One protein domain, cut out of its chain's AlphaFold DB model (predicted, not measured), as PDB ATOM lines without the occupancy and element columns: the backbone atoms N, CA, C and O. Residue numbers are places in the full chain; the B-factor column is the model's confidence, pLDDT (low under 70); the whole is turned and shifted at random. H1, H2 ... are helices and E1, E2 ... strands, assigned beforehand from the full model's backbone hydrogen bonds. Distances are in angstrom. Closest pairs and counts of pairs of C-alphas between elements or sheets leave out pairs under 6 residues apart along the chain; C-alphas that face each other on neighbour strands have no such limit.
ATOM      1  N   LYS A 457     274.551 380.854 318.897       86.69
ATOM      2  CA  LYS A 457     274.285 379.611 318.182       86.69
ATOM      3  C   LYS A 457     274.920 378.367 318.820       86.69
ATOM      4  O   LYS A 457     274.198 377.406 319.059       86.69
ATOM      5  N   VAL A 458     276.218 378.360 319.126       88.81
ATOM      6  CA  VAL A 458     276.903 377.219 319.767       88.81
ATOM      7  C   VAL A 458     276.372 376.971 321.174       88.81
ATOM      8  O   VAL A 458     276.091 375.825 321.515       88.81
ATOM      9  N   GLN A 459     276.156 378.014 321.977       90.56
ATOM     10  CA  GLN A 459     275.611 377.840 323.331       90.56
ATOM     11  C   GLN A 459     274.179 377.299 323.308       90.56
ATOM     12  O   GLN A 459     273.856 376.366 324.048       90.56
ATOM     13  N   LYS A 460     273.332 377.815 322.410       92.88
ATOM     14  CA  LYS A 460     271.976 377.291 322.200       92.88
ATOM     15  C   LYS A 460     271.991 375.845 321.703       92.88
ATOM     16  O   LYS A 460     271.180 375.048 322.166       92.88
ATOM     17  N   ALA A 461     272.924 375.485 320.823       94.50
ATOM     18  CA  ALA A 461     273.066 374.112 320.353       94.50
ATOM     19  C   ALA A 461     273.510 373.160 321.477       94.50
ATOM     20  O   ALA A 461     272.907 372.105 321.639       94.50
ATOM     21  N   ILE A 462     274.486 373.543 322.306       93.44
ATOM     22  CA  ILE A 462     274.906 372.750 323.478       93.44
ATOM     23  C   ILE A 462     273.727 372.528 324.430       93.44
ATOM     24  O   ILE A 462     273.494 371.398 324.858       93.44
ATOM     25  N   ALA A 463     272.956 373.579 324.729       94.38
ATOM     26  CA  ALA A 463     271.783 373.476 325.594       94.38
ATOM     27  C   ALA A 463     270.706 372.545 325.009       94.38
ATOM     28  O   ALA A 463     270.145 371.726 325.736       94.38
ATOM     29  N   ALA A 464     270.454 372.617 323.697       95.62
ATOM     30  CA  ALA A 464     269.510 371.734 323.012       95.62
ATOM     31  C   ALA A 464     269.961 370.261 323.048       95.62
ATOM     32  O   ALA A 464     269.160 369.377 323.351       95.62
ATOM     33  N   ILE A 465     271.251 369.999 322.812       95.69
ATOM     34  CA  ILE A 465     271.831 368.649 322.874       95.69
ATOM     35  C   ILE A 465     271.746 368.091 324.301       95.69
ATOM     36  O   ILE A 465     271.320 366.953 324.496       95.69
ATOM     37  N   ALA A 466     272.079 368.905 325.308       93.12
ATOM     38  CA  ALA A 466     271.979 368.518 326.715       93.12
ATOM     39  C   ALA A 466     270.530 368.212 327.138       93.12
ATOM     40  O   ALA A 466     270.292 367.288 327.916       93.12
ATOM     41  N   ALA A 467     269.554 368.960 326.612       95.25
ATOM     42  CA  ALA A 467     268.137 368.750 326.899       95.25
ATOM     43  C   ALA A 467     267.584 367.458 326.276       95.25
ATOM     44  O   ALA A 467     266.732 366.812 326.888       95.25
ATOM     45  N   ALA A 468     268.075 367.059 325.097       95.38
ATOM     46  CA  ALA A 468     267.607 365.863 324.399       95.38
ATOM     47  C   ALA A 468     267.923 364.563 325.157       95.38
ATOM     48  O   ALA A 468     267.125 363.629 325.100       95.38
ATOM     49  N   LYS A 469     269.053 364.507 325.887       95.88
ATOM     50  CA  LYS A 469     269.594 363.349 326.644       95.88
ATOM     51  C   LYS A 469     269.880 362.081 325.825       95.88
ATOM     52  O   LYS A 469     270.793 361.341 326.168       95.88
ATOM     53  N   SER A 470     269.129 361.813 324.763       96.25
ATOM     54  CA  SER A 470     269.292 360.672 323.868       96.25
ATOM     55  C   SER A 470     268.712 360.950 322.480       96.25
ATOM     56  O   SER A 470     267.792 361.756 322.349       96.25
ATOM     57  N   VAL A 471     269.192 360.239 321.462       97.12
ATOM     58  CA  VAL A 471     268.679 360.257 320.080       97.12
ATOM     59  C   VAL A 471     268.474 358.831 319.564       97.12
ATOM     60  O   VAL A 471     269.062 357.892 320.091       97.12
ATOM     61  N   GLN A 472     267.631 358.653 318.546       97.00
ATOM     62  CA  GLN A 472     267.457 357.370 317.858       97.00
ATOM     63  C   GLN A 472     268.342 357.324 316.613       97.00
ATOM     64  O   GLN A 472     268.259 358.218 315.772       97.00
ATOM     65  N   VAL A 473     269.155 356.278 316.478       95.50
ATOM     66  CA  VAL A 473     270.040 356.070 315.326       95.50
ATOM     67  C   VAL A 473     269.843 354.654 314.813       95.50
ATOM     68  O   VAL A 473     270.148 353.701 315.518       95.50
ATOM     69  N   ASN A 474     269.280 354.497 313.613       93.81
ATOM     70  CA  ASN A 474     268.987 353.183 313.020       93.81
ATOM     71  C   ASN A 474     268.189 352.239 313.954       93.81
ATOM     72  O   ASN A 474     268.431 351.036 313.995       93.81
ATOM     73  N   GLY A 475     267.246 352.790 314.731       91.94
ATOM     74  CA  GLY A 475     266.440 352.041 315.711       91.94
ATOM     75  C   GLY A 475     267.138 351.760 317.050       91.94
ATOM     76  O   GLY A 475     266.572 351.071 317.896       91.94
ATOM     77  N   VAL A 476     268.348 352.288 317.249       93.94
ATOM     78  CA  VAL A 476     269.140 352.168 318.475       93.94
ATOM     79  C   VAL A 476     269.046 353.466 319.271       93.94
ATOM     80  O   VAL A 476     269.369 354.542 318.764       93.94
ATOM     81  N   THR A 477     268.652 353.377 320.543       95.31
ATOM     82  CA  THR A 477     268.692 354.526 321.458       95.31
ATOM     83  C   THR A 477     270.140 354.840 321.824       95.31
ATOM     84  O   THR A 477     270.831 354.019 322.425       95.31
ATOM     85  N   VAL A 478     270.597 356.047 321.514       96.12
ATOM     86  CA  VAL A 478     271.937 356.542 321.833       96.12
ATOM     87  C   VAL A 478     271.836 357.604 322.923       96.12
ATOM     88  O   VAL A 478     271.204 358.633 322.712       96.12
ATOM     89  N   SER A 479     272.445 357.370 324.088       95.25
ATOM     90  CA  SER A 479     272.534 358.352 325.178       95.25
ATOM     91  C   SER A 479     273.613 359.384 324.862       95.25
ATOM     92  O   SER A 479     274.715 358.998 324.482       95.25
ATOM     93  N   LEU A 480     273.308 360.669 325.038       95.81
ATOM     94  CA  LEU A 480     274.214 361.792 324.793       95.81
ATOM     95  C   LEU A 480     274.781 362.310 326.120       95.81
ATOM     96  O   LEU A 480     274.034 362.583 327.059       95.81
ATOM     97  N   GLU A 481     276.096 362.470 326.189       91.75
ATOM     98  CA  GLU A 481     276.849 362.882 327.373       91.75
ATOM     99  C   GLU A 481     277.789 364.060 327.025       91.75
ATOM    100  O   GLU A 481     278.330 364.157 325.925       91.75
ATOM    101  N   ASN A 482     277.985 364.981 327.975       89.00
ATOM    102  CA  ASN A 482     278.992 366.057 327.932       89.00
ATOM    103  C   ASN A 482     279.110 366.872 326.614       89.00
ATOM    104  O   ASN A 482     280.221 367.001 326.077       89.00
ATOM    105  N   PRO A 483     278.022 367.474 326.091       92.88
ATOM    106  CA  PRO A 483     278.123 368.353 324.930       92.88
ATOM    107  C   PRO A 483     278.989 369.580 325.248       92.88
ATOM    108  O   PRO A 483     278.799 370.246 326.267       92.88
ATOM    109  N   ARG A 484     279.947 369.892 324.372       91.19
ATOM    110  CA  ARG A 484     280.933 370.969 324.561       91.19
ATOM    111  C   ARG A 484     281.297 371.646 323.245       91.19
ATOM    112  O   ARG A 484     281.222 371.036 322.187       91.19
ATOM    113  N   ALA A 485     281.708 372.908 323.299       86.56
ATOM    114  CA  ALA A 485     282.050 373.668 322.098       86.56
ATOM    115  C   ALA A 485     283.316 373.129 321.402       86.56
ATOM    116  O   ALA A 485     284.299 372.784 322.058       86.56
ATOM    117  N   ARG A 486     283.306 373.140 320.066       83.44
ATOM    118  CA  ARG A 486     284.449 372.901 319.174       83.44
ATOM    119  C   ARG A 486     284.651 374.143 318.307       83.44
ATOM    120  O   ARG A 486     284.071 374.275 317.231       83.44
ATOM    121  N   GLY A 487     285.457 375.080 318.797       77.31
ATOM    122  CA  GLY A 487     285.654 376.374 318.136       77.31
ATOM    123  C   GLY A 487     284.385 377.238 318.126       77.31
ATOM    124  O   GLY A 487     283.549 377.139 319.022       77.31
ATOM    125  N   GLN A 488     284.250 378.112 317.122       73.88
ATOM    126  CA  GLN A 488     283.154 379.095 317.043       73.88
ATOM    127  C   GLN A 488     281.847 378.559 316.441       73.88
ATOM    128  O   GLN A 488     280.799 379.175 316.642       73.88
ATOM    129  N   ASN A 489     281.909 377.433 315.718       83.38
ATOM    130  CA  ASN A 489     280.811 376.928 314.883       83.38
ATOM    131  C   ASN A 489     280.536 375.426 315.075       83.38
ATOM    132  O   ASN A 489     279.843 374.830 314.255       83.38
ATOM    133  N   GLY A 490     281.095 374.799 316.113       88.94
ATOM    134  CA  GLY A 490     280.991 373.355 316.308       88.94
ATOM    135  C   GLY A 490     280.663 372.945 317.738       88.94
ATOM    136  O   GLY A 490     280.938 373.680 318.689       88.94
ATOM    137  N   VAL A 491     280.110 371.744 317.888       91.44
ATOM    138  CA  VAL A 491     279.874 371.063 319.164       91.44
ATOM    139  C   VAL A 491     280.391 369.630 319.071       91.44
ATOM    140  O   VAL A 491     280.160 368.943 318.081       91.44
ATOM    141  N   VAL A 492     281.082 369.178 320.112       90.44
ATOM    142  CA  VAL A 492     281.437 367.773 320.327       90.44
ATOM    143  C   VAL A 492     280.500 367.202 321.384       90.44
ATOM    144  O   VAL A 492     280.277 367.846 322.409       90.44
ATOM    145  N   VAL A 493     279.968 366.006 321.154       94.62
ATOM    146  CA  VAL A 493     279.121 365.276 322.103       94.62
ATOM    147  C   VAL A 493     279.644 363.854 322.279       94.62
ATOM    148  O   VAL A 493     279.944 363.169 321.304       94.62
ATOM    149  N   ASP A 494     279.770 363.403 323.520       91.56
ATOM    150  CA  ASP A 494     280.124 362.016 323.809       91.56
ATOM    151  C   ASP A 494     278.836 361.169 323.813       91.56
ATOM    152  O   ASP A 494     277.763 361.680 324.133       91.56
ATOM    153  N   TYR A 495     278.887 359.890 323.435       94.62
ATOM    154  CA  TYR A 495     277.674 359.068 323.374       94.62
ATOM    155  C   TYR A 495     277.871 357.595 323.739       94.62
ATOM    156  O   TYR A 495     278.972 357.062 323.615       94.62
ATOM    157  N   ARG A 496     276.778 356.921 324.128       92.25
ATOM    158  CA  ARG A 496     276.695 355.457 324.321       92.25
ATOM    159  C   ARG A 496     275.513 354.852 323.581       92.25
ATOM    160  O   ARG A 496     274.405 355.379 323.679       92.25
ATOM    161  N   ALA A 497     275.716 353.718 322.920       91.81
ATOM    162  CA  ALA A 497     274.640 352.993 322.245       91.81
ATOM    163  C   ALA A 497     273.976 351.987 323.203       91.81
ATOM    164  O   ALA A 497     274.635 351.123 323.785       91.81
ATOM    165  N   GLN A 498     272.656 352.065 323.383       89.19
ATOM    166  CA  GLN A 498     271.921 351.077 324.172       89.19
ATOM    167  C   GLN A 498     271.708 349.797 323.354       89.19
ATOM    168  O   GLN A 498     271.253 349.847 322.219       89.19
ATOM    169  N   GLY A 499     272.002 348.633 323.939       81.12
ATOM    170  CA  GLY A 499     271.731 347.332 323.309       81.12
ATOM    171  C   GLY A 499     272.864 346.751 322.456       81.12
ATOM    172  O   GLY A 499     272.656 345.724 321.822       81.12
ATOM    173  N   GLY A 500     274.060 347.354 322.459       72.06
ATOM    174  CA  GLY A 500     275.261 346.770 321.840       72.06
ATOM    175  C   GLY A 500     275.266 346.739 320.309       72.06
ATOM    176  O   GLY A 500     276.163 346.142 319.722       72.06
ATOM    177  N   ALA A 501     274.287 347.371 319.662       79.25
ATOM    178  CA  ALA A 501     274.292 347.568 318.223       79.25
ATOM    179  C   ALA A 501     275.397 348.559 317.822       79.25
ATOM    180  O   ALA A 501     275.640 349.552 318.512       79.25
ATOM    181  N   GLU A 502     276.063 348.280 316.703       81.62
ATOM    182  CA  GLU A 502     277.122 349.130 316.167       81.62
ATOM    183  C   GLU A 502     276.506 350.416 315.601       81.62
ATOM    184  O   GLU A 502     275.740 350.387 314.640       81.62
ATOM    185  N   VAL A 503     276.820 351.553 316.224       91.25
ATOM    186  CA  VAL A 503     276.426 352.880 315.743       91.25
ATOM    187  C   VAL A 503     277.696 353.658 315.438       91.25
ATOM    188  O   VAL A 503     278.586 353.751 316.288       91.25
ATOM    189  N   THR A 504     277.805 354.203 314.225       92.38
ATOM    190  CA  THR A 504     278.997 354.962 313.844       92.38
ATOM    191  C   THR A 504     278.943 356.383 314.420       92.38
ATOM    192  O   THR A 504     277.865 356.969 314.545       92.38
ATOM    193  N   PRO A 505     280.095 357.001 314.752       92.62
ATOM    194  CA  PRO A 505     280.160 358.413 315.137       92.62
ATOM    195  C   PRO A 505     279.471 359.362 314.152       92.62
ATOM    196  O   PRO A 505     278.858 360.345 314.560       92.62
ATOM    197  N   GLN A 506     279.535 359.054 312.858       93.19
ATOM    198  CA  GLN A 506     278.924 359.873 311.821       93.19
ATOM    199  C   GLN A 506     277.392 359.808 311.875       93.19
ATOM    200  O   GLN A 506     276.744 360.851 311.802       93.19
ATOM    201  N   ASP A 507     276.815 358.624 312.093       94.56
ATOM    202  CA  ASP A 507     275.361 358.470 312.220       94.56
ATOM    203  C   ASP A 507     274.823 359.202 313.455       94.56
ATOM    204  O   ASP A 507     273.777 359.851 313.399       94.56
ATOM    205  N   VAL A 508     275.569 359.161 314.566       95.19
ATOM    206  CA  VAL A 508     275.213 359.923 315.771       95.19
ATOM    207  C   VAL A 508     275.331 361.421 315.530       95.19
ATOM    208  O   VAL A 508     274.426 362.156 315.911       95.19
ATOM    209  N   ALA A 509     276.389 361.896 314.870       93.94
ATOM    210  CA  ALA A 509     276.535 363.314 314.546       93.94
ATOM    211  C   ALA A 509     275.372 363.827 313.677       93.94
ATOM    212  O   ALA A 509     274.829 364.898 313.953       93.94
ATOM    213  N   ILE A 510     274.931 363.034 312.691       94.25
ATOM    214  CA  ILE A 510     273.752 363.336 311.865       94.25
ATOM    215  C   ILE A 510     272.483 363.377 312.727       94.25
ATOM    216  O   ILE A 510     271.716 364.338 312.655       94.25
ATOM    217  N   ALA A 511     272.266 362.370 313.577       95.50
ATOM    218  CA  ALA A 511     271.091 362.310 314.446       95.50
ATOM    219  C   ALA A 511     271.039 363.468 315.455       95.50
ATOM    220  O   ALA A 511     269.975 364.035 315.699       95.50
ATOM    221  N   VAL A 512     272.189 363.867 316.000       95.88
ATOM    222  CA  VAL A 512     272.319 365.025 316.891       95.88
ATOM    223  C   VAL A 512     272.104 366.332 316.124       95.88
ATOM    224  O   VAL A 512     271.442 367.234 316.633       95.88
ATOM    225  N   GLY A 513     272.577 366.428 314.879       94.06
ATOM    226  CA  GLY A 513     272.280 367.549 313.982       94.06
ATOM    227  C   GLY A 513     270.781 367.722 313.698       94.06
ATOM    228  O   GLY A 513     270.321 368.847 313.506       94.06
ATOM    229  N   ASN A 514     270.006 366.635 313.750       95.56
ATOM    230  CA  ASN A 514     268.550 366.647 313.572       95.56
ATOM    231  C   ASN A 514     267.767 367.037 314.839       95.56
ATOM    232  O   ASN A 514     266.545 367.195 314.767       95.56
ATOM    233  N   ILE A 515     268.424 367.215 315.993       95.94
ATOM    234  CA  ILE A 515     267.762 367.753 317.188       95.94
ATOM    235  C   ILE A 515     267.239 369.161 316.852       95.94
ATOM    236  O   ILE A 515     268.005 369.983 316.332       95.94
ATOM    237  N   PRO A 516     265.963 369.479 317.151       95.88
ATOM    238  CA  PRO A 516     265.386 370.785 316.853       95.88
ATOM    239  C   PRO A 516     266.273 371.937 317.340       95.88
ATOM    240  O   PRO A 516     266.609 372.033 318.519       95.88
ATOM    241  N   GLY A 517     266.666 372.806 316.407       89.50
ATOM    242  CA  GLY A 517     267.551 373.944 316.654       89.50
ATOM    243  C   GLY A 517     269.036 373.672 316.401       89.50
ATOM    244  O   GLY A 517     269.735 374.593 316.003       89.50
ATOM    245  N   VAL A 518     269.540 372.443 316.530       94.00
ATOM    246  CA  VAL A 518     270.986 372.169 316.402       94.00
ATOM    247  C   VAL A 518     271.468 372.352 314.959       94.00
ATOM    248  O   VAL A 518     272.351 373.175 314.707       94.00
ATOM    249  N   GLY A 519     270.852 371.666 313.992       88.06
ATOM    250  CA  GLY A 519     271.259 371.723 312.583       88.06
ATOM    251  C   GLY A 519     271.131 373.114 311.955       88.06
ATOM    252  O   GLY A 519     272.002 373.533 311.197       88.06
ATOM    253  N   SER A 520     270.104 373.885 312.333       88.62
ATOM    254  CA  SER A 520     269.936 375.276 311.878       88.62
ATOM    255  C   SER A 520     270.984 376.235 312.448       88.62
ATOM    256  O   SER A 520     271.252 377.279 311.856       88.62
ATOM    257  N   LEU A 521     271.553 375.910 313.613       89.75
ATOM    258  CA  LEU A 521     272.530 376.756 314.294       89.75
ATOM    259  C   LEU A 521     273.965 376.460 313.845       89.75
ATOM    260  O   LEU A 521     274.752 377.400 313.741       89.75
ATOM    261  N   LEU A 522     274.291 375.192 313.572       89.31
ATOM    262  CA  LEU A 522     275.666 374.737 313.328       89.31
ATOM    263  C   LEU A 522     275.937 374.246 311.891       89.31
ATOM    264  O   LEU A 522     277.096 374.124 311.497       89.31
ATOM    265  N   GLY A 523     274.898 373.976 311.095       85.25
ATOM    266  CA  GLY A 523     275.030 373.323 309.788       85.25
ATOM    267  C   GLY A 523     275.332 371.820 309.891       85.25
ATOM    268  O   GLY A 523     275.546 371.278 310.974       85.25
ATOM    269  N   SER A 524     275.361 371.126 308.747       72.62
ATOM    270  CA  SER A 524     275.474 369.656 308.675       72.62
ATOM    271  C   SER A 524     276.793 369.082 309.212       72.62
ATOM    272  O   SER A 524     276.845 367.907 309.551       72.62
ATOM    273  N   ASN A 525     277.844 369.904 309.306       82.56
ATOM    274  CA  ASN A 525     279.185 369.487 309.738       82.56
ATOM    275  C   ASN A 525     279.571 370.042 311.119       82.56
ATOM    276  O   ASN A 525     280.711 369.893 311.549       82.56
ATOM    277  N   GLY A 526     278.650 370.728 311.798       88.44
ATOM    278  CA  GLY A 526     278.939 371.403 313.060       88.44
ATOM    279  C   GLY A 526     278.836 370.510 314.297       88.44
ATOM    280  O   GLY A 526     279.033 370.993 315.408       88.44
ATOM    281  N   VAL A 527     278.535 369.221 314.140       93.56
ATOM    282  CA  VAL A 527     278.468 368.264 315.248       93.56
ATOM    283  C   VAL A 527     279.493 367.159 315.035       93.56
ATOM    284  O   VAL A 527     279.553 366.548 313.972       93.56
ATOM    285  N   GLU A 528     280.277 366.882 316.066       92.56
ATOM    286  CA  GLU A 528     281.148 365.715 316.152       92.56
ATOM    287  C   GLU A 528     280.671 364.828 317.299       92.56
ATOM    288  O   GLU A 528     280.456 365.310 318.411       92.56
ATOM    289  N   ALA A 529     280.500 363.534 317.043       93.31
ATOM    290  CA  ALA A 529     280.110 362.579 318.071       93.31
ATOM    291  C   ALA A 529     281.290 361.669 318.429       93.31
ATOM    292  O   ALA A 529     281.996 361.193 317.544       93.31
ATOM    293  N   VAL A 530     281.495 361.394 319.714       86.62
ATOM    294  CA  VAL A 530     282.564 360.515 320.207       86.62
ATOM    295  C   VAL A 530     281.934 359.312 320.900       86.62
ATOM    296  O   VAL A 530     281.258 359.459 321.914       86.62
ATOM    297  N   ASN A 531     282.148 358.114 320.352       89.50
ATOM    298  CA  ASN A 531     281.601 356.885 320.923       89.50
ATOM    299  C   ASN A 531     282.377 356.501 322.189       89.50
ATOM    300  O   ASN A 531     283.564 356.183 322.110       89.50
ATOM    301  N   LEU A 532     281.715 356.503 323.343       79.88
ATOM    302  CA  LEU A 532     282.305 356.096 324.619       79.88
ATOM    303  C   LEU A 532     282.498 354.579 324.722       79.88
ATOM    304  O   LEU A 532     283.343 354.135 325.496       79.88
TER     305      LEU A 532
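What this domain is: This is residues 457 to 532 of the 624 residues of an uncharacterized protein of Burkholderiales bacterium PBB5 (UniProt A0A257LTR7). A strongly twisted four-stranded sheet curls like part of a barrel round H2, while the longer helix H1 packs along E2 and E3 and the short H3 packs on H1. The 76 printed residues hold three named helices and four named strands, in the order H1 E1 E2 E3 H2 H3 E4, of mixed class. The mixed sheet runs E1, E2, E3, E4, with only E3 and E4 parallel. It is compact, with a radius of gyration of the C-alphas of 11.0 A, and elongated, spanning 33 by 20 by 19 A.

How they stand to each other: E1, residues 470 to 473, E2, residues 476 to 486, and E3, residues 490 to 497, form a meander, each strand the antiparallel neighbour of the one before, in two hairpins. N 471 and O 478 are 2.9 A apart, N 481 and O 494 2.8 A. E2 bends by 68 degrees at residue 482. E4, residues 527 to 531, is parallel to E3, with N 530 and O 493 at 2.8 A. H2, residues 505 to 513, is on the sheet; its closest C-alphas to E4 are Ala 509 and Ala 529, 5.1 A. H1, residues 457 to 468, lies over E2 and E3, along the strands, at a height over the sheet of 8.4 A. H3, residues 518 to 522, touches H1, Ala 461 and Val 518 having the closest C-alphas, 4.9 A, and only grazes the sheet. E3, H2 with H3, and E4 form a strand-helix-strand unit, parallel neighbour strands joined through helices, with a right-handed crossover. In H1, H2 and H3 every O i to N i+4 pair is within hydrogen-bond range.

Where its parts are: H1 begins at C-alpha 457 (274.285, 379.611, 318.182) and spans 16.5 A. E2 spans 25.8 A, E3 22.1 A, E4 13.1 A and H2 12.1 A. E4 ends at C-alpha 531 (281.601, 356.885, 320.923).

The domain as a whole: The C-alphas farthest apart, of Gln 488 and Gly 499, are 34.3 A apart. The printed part has no cut and no long link. Its mean pLDDT is 90.7, and no printed residue is under 70.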